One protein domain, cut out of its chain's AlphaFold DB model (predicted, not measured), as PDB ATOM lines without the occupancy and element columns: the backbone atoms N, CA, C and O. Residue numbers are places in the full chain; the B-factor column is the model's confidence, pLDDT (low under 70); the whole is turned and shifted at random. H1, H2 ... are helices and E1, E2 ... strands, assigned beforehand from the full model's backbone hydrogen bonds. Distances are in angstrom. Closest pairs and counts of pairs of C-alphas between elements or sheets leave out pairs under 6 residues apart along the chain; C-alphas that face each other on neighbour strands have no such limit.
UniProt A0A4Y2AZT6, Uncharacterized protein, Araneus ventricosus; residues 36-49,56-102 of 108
ATOM      1  N   ARG A  36     -10.093   3.908  35.648       85.44
ATOM      2  CA  ARG A  36     -11.117   2.872  35.479       85.44
ATOM      3  C   ARG A  36     -12.525   3.430  35.646       85.44
ATOM      4  O   ARG A  36     -13.387   3.101  34.844       85.44
ATOM      5  N   GLU A  37     -12.758   4.267  36.649       86.00
ATOM      6  CA  GLU A  37     -14.056   4.916  36.866       86.00
ATOM      7  C   GLU A  37     -14.438   5.820  35.695       86.00
ATOM      8  O   GLU A  37     -15.543   5.707  35.171       86.00
ATOM      9  N   HIS A  38     -13.502   6.647  35.220       88.56
ATOM     10  CA  HIS A  38     -13.733   7.504  34.057       88.56
ATOM     11  C   HIS A  38     -14.080   6.682  32.814       88.56
ATOM     12  O   HIS A  38     -15.049   6.986  32.125       88.56
ATOM     13  N   MET A  39     -13.338   5.608  32.533       87.75
ATOM     14  CA  MET A  39     -13.628   4.735  31.389       87.75
ATOM     15  C   MET A  39     -14.998   4.056  31.494       87.75
ATOM     16  O   MET A  39     -15.695   3.980  30.490       87.75
ATOM     17  N   LYS A  40     -15.408   3.632  32.698       86.00
ATOM     18  CA  LYS A  40     -16.738   3.050  32.955       86.00
ATOM     19  C   LYS A  40     -17.881   4.058  32.854       86.00
ATOM     20  O   LYS A  40     -19.008   3.658  32.596       86.00
ATOM     21  N   SER A  41     -17.611   5.341  33.088       87.44
ATOM     22  CA  SER A  41     -18.632   6.392  32.992       87.44
ATOM     23  C   SER A  41     -19.047   6.702  31.550       87.44
ATOM     24  O   SER A  41     -20.098   7.297  31.322       87.44
ATOM     25  N   LEU A  42     -18.229   6.306  30.571       86.31
ATOM     26  CA  LEU A  42     -18.507   6.544  29.163       86.31
ATOM     27  C   LEU A  42     -19.453   5.466  28.617       86.31
ATOM     28  O   LEU A  42     -19.263   4.287  28.915       86.31
ATOM     29  N   PRO A  43     -20.435   5.838  27.778       81.62
ATOM     30  CA  PRO A  43     -21.341   4.871  27.175       81.62
ATOM     31  C   PRO A  43     -20.578   4.009  26.161       81.62
ATOM     32  O   PRO A  43     -20.294   4.441  25.040       81.62
ATOM     33  N   ALA A  44     -20.232   2.790  26.567       83.31
ATOM     34  CA  ALA A  44     -19.703   1.748  25.700       83.31
ATOM     35  C   ALA A  44     -20.812   0.748  25.363       83.31
ATOM     36  O   ALA A  44     -21.660   0.431  26.194       83.31
ATOM     37  N   VAL A  45     -20.816   0.268  24.123       76.19
ATOM     38  CA  VAL A  45     -21.744  -0.765  23.660       76.19
ATOM     39  C   VAL A  45     -20.956  -2.054  23.494       76.19
ATOM     40  O   VAL A  45     -19.955  -2.088  22.768       76.19
ATOM     41  N   GLU A  46     -21.395  -3.122  24.157       70.81
ATOM     42  CA  GLU A  46     -20.864  -4.457  23.894       70.81
ATOM     43  C   GLU A  46     -21.101  -4.808  22.423       70.81
ATOM     44  O   GLU A  46     -22.207  -4.664  21.895       70.81
ATOM     45  N   SER A  47     -20.067  -5.285  21.730       67.25
ATOM     46  CA  SER A  47     -20.268  -5.772  20.371       67.25
ATOM     47  C   SER A  47     -21.139  -7.028  20.412       67.25
ATOM     48  O   SER A  47     -20.675  -8.119  20.748       67.25
ATOM     49  N   HIS A  48     -22.393  -6.872  19.987       60.12
ATOM     50  CA  HIS A  48     -23.394  -7.937  19.857       60.12
ATOM     51  C   HIS A  48     -22.941  -9.079  18.915       60.12
ATOM     52  O   HIS A  48     -23.529 -10.159  18.897       60.12
ATOM     53  N   TYR A  49     -21.869  -8.862  18.145       59.25
ATOM     54  CA  TYR A  49     -21.286  -9.829  17.211       59.25
ATOM     55  C   TYR A  49     -19.955 -10.436  17.684       59.25
ATOM     56  O   TYR A  49     -19.229 -11.036  16.889       59.25
ATOM     57  N   ARG A  56     -15.127  -7.378  23.360       84.19
ATOM     58  CA  ARG A  56     -14.631  -6.056  22.966       84.19
ATOM     59  C   ARG A  56     -15.808  -5.100  22.988       84.19
ATOM     60  O   ARG A  56     -16.806  -5.357  22.312       84.19
ATOM     61  N   GLU A  57     -15.689  -4.023  23.744       86.44
ATOM     62  CA  GLU A  57     -16.715  -2.985  23.803       86.44
ATOM     63  C   GLU A  57     -16.314  -1.820  22.904       86.44
ATOM     64  O   GLU A  57     -15.131  -1.572  22.652       86.44
ATOM     65  N   TYR A  58     -17.305  -1.119  22.373       88.31
ATOM     66  CA  TYR A  58     -17.088  -0.054  21.413       88.31
ATOM     67  C   TYR A  58     -17.765   1.229  21.871       88.31
ATOM     68  O   TYR A  58     -18.962   1.270  22.145       88.31
ATOM     69  N   LEU A  59     -16.985   2.300  21.899       90.38
ATOM     70  CA  LEU A  59     -17.454   3.658  22.119       90.38
ATOM     71  C   LEU A  59     -17.997   4.251  20.816       90.38
ATOM     72  O   LEU A  59     -17.721   3.758  19.717       90.38
ATOM     73  N   GLY A  60     -18.766   5.332  20.928       87.75
ATOM     74  CA  GLY A  60     -19.215   6.097  19.766       87.75
ATOM     75  C   GLY A  60     -18.044   6.661  18.955       87.75
ATOM     76  O   GLY A  60     -17.008   7.034  19.503       87.75
ATOM     77  N   SER A  61     -18.226   6.762  17.643       87.12
ATOM     78  CA  SER A  61     -17.253   7.310  16.688       87.12
ATOM     79  C   SER A  61     -16.832   8.760  16.946       87.12
ATOM     80  O   SER A  61     -15.748   9.184  16.552       87.12
ATOM     81  N   HIS A  62     -17.688   9.530  17.616       86.38
ATOM     82  CA  HIS A  62     -17.423  10.917  17.988       86.38
ATOM     83  C   HIS A  62     -16.321  11.042  19.059       86.38
ATOM     84  O   HIS A  62     -15.717  12.117  19.203       86.38
ATOM     85  N   LEU A  63     -16.048   9.959  19.799       89.75
ATOM     86  CA  LEU A  63     -14.981   9.874  20.790       89.75
ATOM     87  C   LEU A  63     -13.668   9.403  20.156       89.75
ATOM     88  O   LEU A  63     -13.623   8.726  19.137       89.75
ATOM     89  N   SER A  64     -12.568   9.768  20.802       91.00
ATOM     90  CA  SER A  64     -11.233   9.242  20.526       91.00
ATOM     91  C   SER A  64     -10.500   9.083  21.852       91.00
ATOM     92  O   SER A  64     -10.875   9.727  22.827       91.00
ATOM     93  N   ILE A  65      -9.428   8.288  21.913       90.88
ATOM     94  CA  ILE A  65      -8.658   8.115  23.166       90.88
ATOM     95  C   ILE A  65      -8.105   9.465  23.655       90.88
ATOM     96  O   ILE A  65      -8.035   9.714  24.856       90.88
ATOM     97  N   GLY A  66      -7.751  10.357  22.720       91.38
ATOM     98  CA  GLY A  66      -7.309  11.720  23.021       91.38
ATOM     99  C   GLY A  66      -8.401  12.549  23.698       91.38
ATOM    100  O   GLY A  66      -8.175  13.040  24.799       91.38
ATOM    101  N   LYS A  67      -9.601  12.606  23.101       91.12
ATOM    102  CA  LYS A  67     -10.782  13.255  23.707       91.12
ATOM    103  C   LYS A  67     -11.152  12.605  25.046       91.12
ATOM    104  O   LYS A  67     -11.427  13.291  26.018       91.12
ATOM    105  N   MET A  68     -11.066  11.274  25.089       91.31
ATOM    106  CA  MET A  68     -11.056  10.385  26.258       91.31
ATOM    107  C   MET A  68     -10.332  10.999  27.456       91.31
ATOM    108  O   MET A  68     -10.875  11.264  28.532       91.31
ATOM    109  N   TYR A  69      -9.044  11.202  27.204       90.75
ATOM    110  CA  TYR A  69      -8.063  11.696  28.146       90.75
ATOM    111  C   TYR A  69      -8.270  13.175  28.490       90.75
ATOM    112  O   TYR A  69      -8.158  13.533  29.656       90.75
ATOM    113  N   GLU A  70      -8.610  14.021  27.518       89.69
ATOM    114  CA  GLU A  70      -8.918  15.438  27.753       89.69
ATOM    115  C   GLU A  70     -10.127  15.614  28.676       89.69
ATOM    116  O   GLU A  70     -10.030  16.350  29.654       89.69
ATOM    117  N   LEU A  71     -11.217  14.874  28.438       88.94
ATOM    118  CA  LEU A  71     -12.397  14.862  29.310       88.94
ATOM    119  C   LEU A  71     -12.040  14.395  30.726       88.94
ATOM    120  O   LEU A  71     -12.475  14.991  31.708       88.94
ATOM    121  N   CYS A  72     -11.194  13.364  30.833       87.19
ATOM    122  CA  CYS A  72     -10.680  12.902  32.121       87.19
ATOM    123  C   CYS A  72      -9.904  14.017  32.836       87.19
ATOM    124  O   CYS A  72     -10.135  14.269  34.012       87.19
ATOM    125  N   LEU A  73      -9.022  14.740  32.139       84.44
ATOM    126  CA  LEU A  73      -8.297  15.867  32.728       84.44
ATOM    127  C   LEU A  73      -9.230  17.014  33.133       84.44
ATOM    128  O   LEU A  73      -9.068  17.541  34.228       84.44
ATOM    129  N   GLN A  74     -10.214  17.369  32.302       84.12
ATOM    130  CA  GLN A  74     -11.190  18.421  32.603       84.12
ATOM    131  C   GLN A  74     -11.987  18.110  33.870       84.12
ATOM    132  O   GLN A  74     -12.095  18.965  34.745       84.12
ATOM    133  N   GLN A  75     -12.467  16.873  34.014       78.38
ATOM    134  CA  GLN A  75     -13.196  16.446  35.207       78.38
ATOM    135  C   GLN A  75     -12.315  16.458  36.466       78.38
ATOM    136  O   GLN A  75     -12.792  16.730  37.567       78.38
ATOM    137  N   ARG A  76     -11.005  16.231  36.308       70.25
ATOM    138  CA  ARG A  76     -10.032  16.224  37.413       70.25
ATOM    139  C   ARG A  76      -9.446  17.600  37.738       70.25
ATOM    140  O   ARG A  76      -9.012  17.795  38.873       70.25
ATOM    141  N   CYS A  77      -9.482  18.570  36.818       58.56
ATOM    142  CA  CYS A  77      -9.127  19.970  37.092       58.56
ATOM    143  C   CYS A  77      -9.980  20.568  38.223       58.56
ATOM    144  O   CYS A  77      -9.498  21.418  38.969       58.56
ATOM    145  N   THR A  78     -11.202  20.072  38.400       61.19
ATOM    146  CA  THR A  78     -12.110  20.430  39.496       61.19
ATOM    147  C   THR A  78     -11.707  19.853  40.859       61.19
ATOM    148  O   THR A  78     -12.060  20.426  41.884       61.19
ATOM    149  N   GLU A  79     -10.935  18.760  40.904       62.06
ATOM    150  CA  GLU A  79     -10.722  17.957  42.124       62.06
ATOM    151  C   GLU A  79      -9.293  18.044  42.714       62.06
ATOM    152  O   GLU A  79      -9.002  17.399  43.717       62.06
ATOM    153  N   LYS A  80      -8.380  18.847  42.136       58.12
ATOM    154  CA  LYS A  80      -6.950  18.949  42.544       58.12
ATOM    155  C   LYS A  80      -6.208  17.598  42.590       58.12
ATOM    156  O   LYS A  80      -5.287  17.408  43.385       58.12
ATOM    157  N   ILE A  81      -6.569  16.656  41.721       63.31
ATOM    158  CA  ILE A  81      -5.943  15.329  41.693       63.31
ATOM    159  C   ILE A  81      -4.713  15.318  40.778       63.31
ATOM    160  O   ILE A  81      -4.689  15.922  39.706       63.31
ATOM    161  N   THR A  82      -3.679  14.591  41.209       64.88
ATOM    162  CA  THR A  82      -2.446  14.338  40.455       64.88
ATOM    163  C   THR A  82      -2.742  13.865  39.030       64.88
ATOM    164  O   THR A  82      -3.417  12.855  38.832       64.88
ATOM    165  N   ALA A  83      -2.185  14.562  38.038       67.19
ATOM    166  CA  ALA A  83      -2.381  14.246  36.628       67.19
ATOM    167  C   ALA A  83      -2.020  12.782  36.306       67.19
ATOM    168  O   ALA A  83      -0.898  12.320  36.548       67.19
ATOM    169  N   VAL A  84      -2.980  12.054  35.730       76.31
ATOM    170  CA  VAL A  84      -2.768  10.714  35.175       76.31
ATOM    171  C   VAL A  84      -1.847  10.825  33.966       76.31
ATOM    172  O   VAL A  84      -2.028  11.675  33.100       76.31
ATOM    173  N   ARG A  85      -0.863   9.933  33.857       82.81
ATOM    174  CA  ARG A  85      -0.011   9.875  32.663       82.81
ATOM    175  C   ARG A  85      -0.813   9.416  31.446       82.81
ATOM    176  O   ARG A  85      -1.396   8.335  31.471       82.81
ATOM    177  N   LYS A  86      -0.725  10.153  30.336       86.69
ATOM    178  CA  LYS A  86      -1.348   9.780  29.051       86.69
ATOM    179  C   LYS A  86      -1.043   8.335  28.631       86.69
ATOM    180  O   LYS A  86      -1.948   7.603  28.255       86.69
ATOM    181  N   SER A  87       0.204   7.880  28.762       86.56
ATOM    182  CA  SER A  87       0.585   6.500  28.416       86.56
ATOM    183  C   SER A  87      -0.113   5.436  29.269       86.56
ATOM    184  O   SER A  87      -0.440   4.365  28.766       86.56
ATOM    185  N   MET A  88      -0.372   5.734  30.545       85.62
ATOM    186  CA  MET A  88      -1.132   4.858  31.434       85.62
ATOM    187  C   MET A  88      -2.579   4.758  30.949       85.62
ATOM    188  O   MET A  88      -3.083   3.656  30.776       85.62
ATOM    189  N   TYR A  89      -3.202   5.900  30.656       89.38
ATOM    190  CA  TYR A  89      -4.572   5.959  30.153       89.38
ATOM    191  C   TYR A  89      -4.743   5.140  28.865       89.38
ATOM    192  O   TYR A  89      -5.634   4.304  28.770       89.38
ATOM    193  N   TYR A  90      -3.835   5.306  27.900       90.88
ATOM    194  CA  TYR A  90      -3.866   4.544  26.648       90.88
ATOM    195  C   TYR A  90      -3.691   3.043  26.886       90.88
ATOM    196  O   TYR A  90      -4.355   2.242  26.239       90.88
ATOM    197  N   ARG A  91      -2.831   2.647  27.833       89.12
ATOM    198  CA  ARG A  91      -2.673   1.236  28.190       89.12
ATOM    199  C   ARG A  91      -3.981   0.654  28.722       89.12
ATOM    200  O   ARG A  91      -4.446  -0.315  28.142       89.12
ATOM    201  N   PHE A  92      -4.603   1.283  29.722       88.19
ATOM    202  CA  PHE A  92      -5.887   0.823  30.276       88.19
ATOM    203  C   PHE A  92      -6.963   0.660  29.196       88.19
ATOM    204  O   PHE A  92      -7.691  -0.331  29.201       88.19
ATOM    205  N   PHE A  93      -7.016   1.585  28.235       90.56
ATOM    206  CA  PHE A  93      -7.970   1.537  27.128       90.56
ATOM    207  C   PHE A  93      -7.851   0.238  26.315       90.56
ATOM    208  O   PHE A  93      -8.855  -0.413  26.037       90.56
ATOM    209  N   PHE A  94      -6.627  -0.154  25.950       88.31
ATOM    210  CA  PHE A  94      -6.390  -1.330  25.110       88.31
ATOM    211  C   PHE A  94      -6.290  -2.639  25.895       88.31
ATOM    212  O   PHE A  94      -6.736  -3.667  25.398       88.31
ATOM    213  N   THR A  95      -5.681  -2.630  27.086       85.25
ATOM    214  CA  THR A  95      -5.370  -3.865  27.825       85.25
ATOM    215  C   THR A  95      -6.440  -4.256  28.824       85.25
ATOM    216  O   THR A  95      -6.789  -5.427  28.895       85.25
ATOM    217  N   ASP A  96      -6.942  -3.299  29.603       84.44
ATOM    218  CA  ASP A  96      -7.833  -3.594  30.727       84.44
ATOM    219  C   ASP A  96      -9.297  -3.606  30.295       84.44
ATOM    220  O   ASP A  96     -10.049  -4.490  30.695       84.44
ATOM    221  N   PHE A  97      -9.693  -2.642  29.461       85.19
ATOM    222  CA  PHE A  97     -11.064  -2.550  28.962       85.19
ATOM    223  C   PHE A  97     -11.238  -3.098  27.551       85.19
ATOM    224  O   PHE A  97     -12.364  -3.378  27.154       85.19
ATOM    225  N   ASN A  98     -10.147  -3.256  26.792       88.31
ATOM    226  CA  ASN A  98     -10.205  -3.700  25.400       88.31
ATOM    227  C   ASN A  98     -11.269  -2.901  24.616       88.31
ATOM    228  O   ASN A  98     -12.185  -3.469  24.026       88.31
ATOM    229  N   LEU A  99     -11.195  -1.569  24.672       88.75
ATOM    230  CA  LEU A  99     -12.162  -0.699  24.007       88.75
ATOM    231  C   LEU A  99     -11.772  -0.455  22.549       88.75
ATOM    232  O   LEU A  99     -10.597  -0.410  22.175       88.75
ATOM    233  N   GLY A 100     -12.785  -0.258  21.715       89.50
ATOM    234  CA  GLY A 100     -12.663   0.264  20.360       89.50
ATOM    235  C   GLY A 100     -13.563   1.477  20.144       89.50
ATOM    236  O   GLY A 100     -14.347   1.852  21.011       89.50
ATOM    237  N   PHE A 101     -13.480   2.075  18.961       89.56
ATOM    238  CA  PHE A 101     -14.453   3.064  18.495       89.56
ATOM    239  C   PHE A 101     -15.248   2.454  17.353       89.56
ATOM    240  O   PHE A 101     -14.690   1.710  16.540       89.56
ATOM    241  N   HIS A 102     -16.542   2.751  17.293       86.19
ATOM    242  CA  HIS A 102     -17.333   2.429  16.118       86.19
ATOM    243  C   HIS A 102     -16.775   3.187  14.919       86.19
ATOM    244  O   HIS A 102     -16.592   4.403  14.962       86.19
TER     245      HIS A 102
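AT A GLANCE: This is residues 36 to 49 and 56 to 102 of the 108 residues of an uncharacterized protein of Araneus ventricosus (UniProt A0A4Y2AZT6). A small three-stranded sheet sits at one end of a rod; helix H2 leads away from it, helix H3 leads back, and short H1 lies near both. The 61 printed residues, mixed in class, run H1 E1 E2 H2 H3 E3, with a mixed sheet E1 E2 E3. The whole is compact, radius of gyration of the C-alphas 11.8 A, spanning 41 by 20 by 17 A.

IN THESE COORDINATES: The strands are E1, residues 44 to 46, E2, 57 to 59, and E3, 99 to 101, ending at C-alpha 101 (-14.453, 3.064, 18.495). H2, residues 65 to 77, is 18.3 A long; H3, 86 to 95, is 14.3 A. H1, 36 to 41, begins at C-alpha 36 (-11.117, 2.872, 35.479).

HOW THE PARTS SIT: E1 and E2 are antiparallel, N 45 to O 58 at 2.9 A. E2 and E3 are parallel, N 59 to O 100 at 2.8 A. E2, H2, H3 and E3 make a strand-helix-strand unit, parallel strands joined through helices, with a right-handed crossover. H2, with residues 65 to 69 alone, touches H3, opposite ways at a steep tilt of 56 degrees; the closest C-alphas, of Ile 65 and Tyr 90, are 6.9 A apart. H1 is close to H2 but not clearly touching, the closest C-alphas, of His 38 and Cys 72, 6.5 A apart. Every O i to N i+4 pair is within hydrogen-bond range in H1, H2 and H3.

THE WHOLE: Residues 50 to 55 are not printed; C-alphas 49 and 56 are 9.6 A apart. No link printed whole is long. pLDDT is under 70 at residues 47 to 49 and 77 to 83.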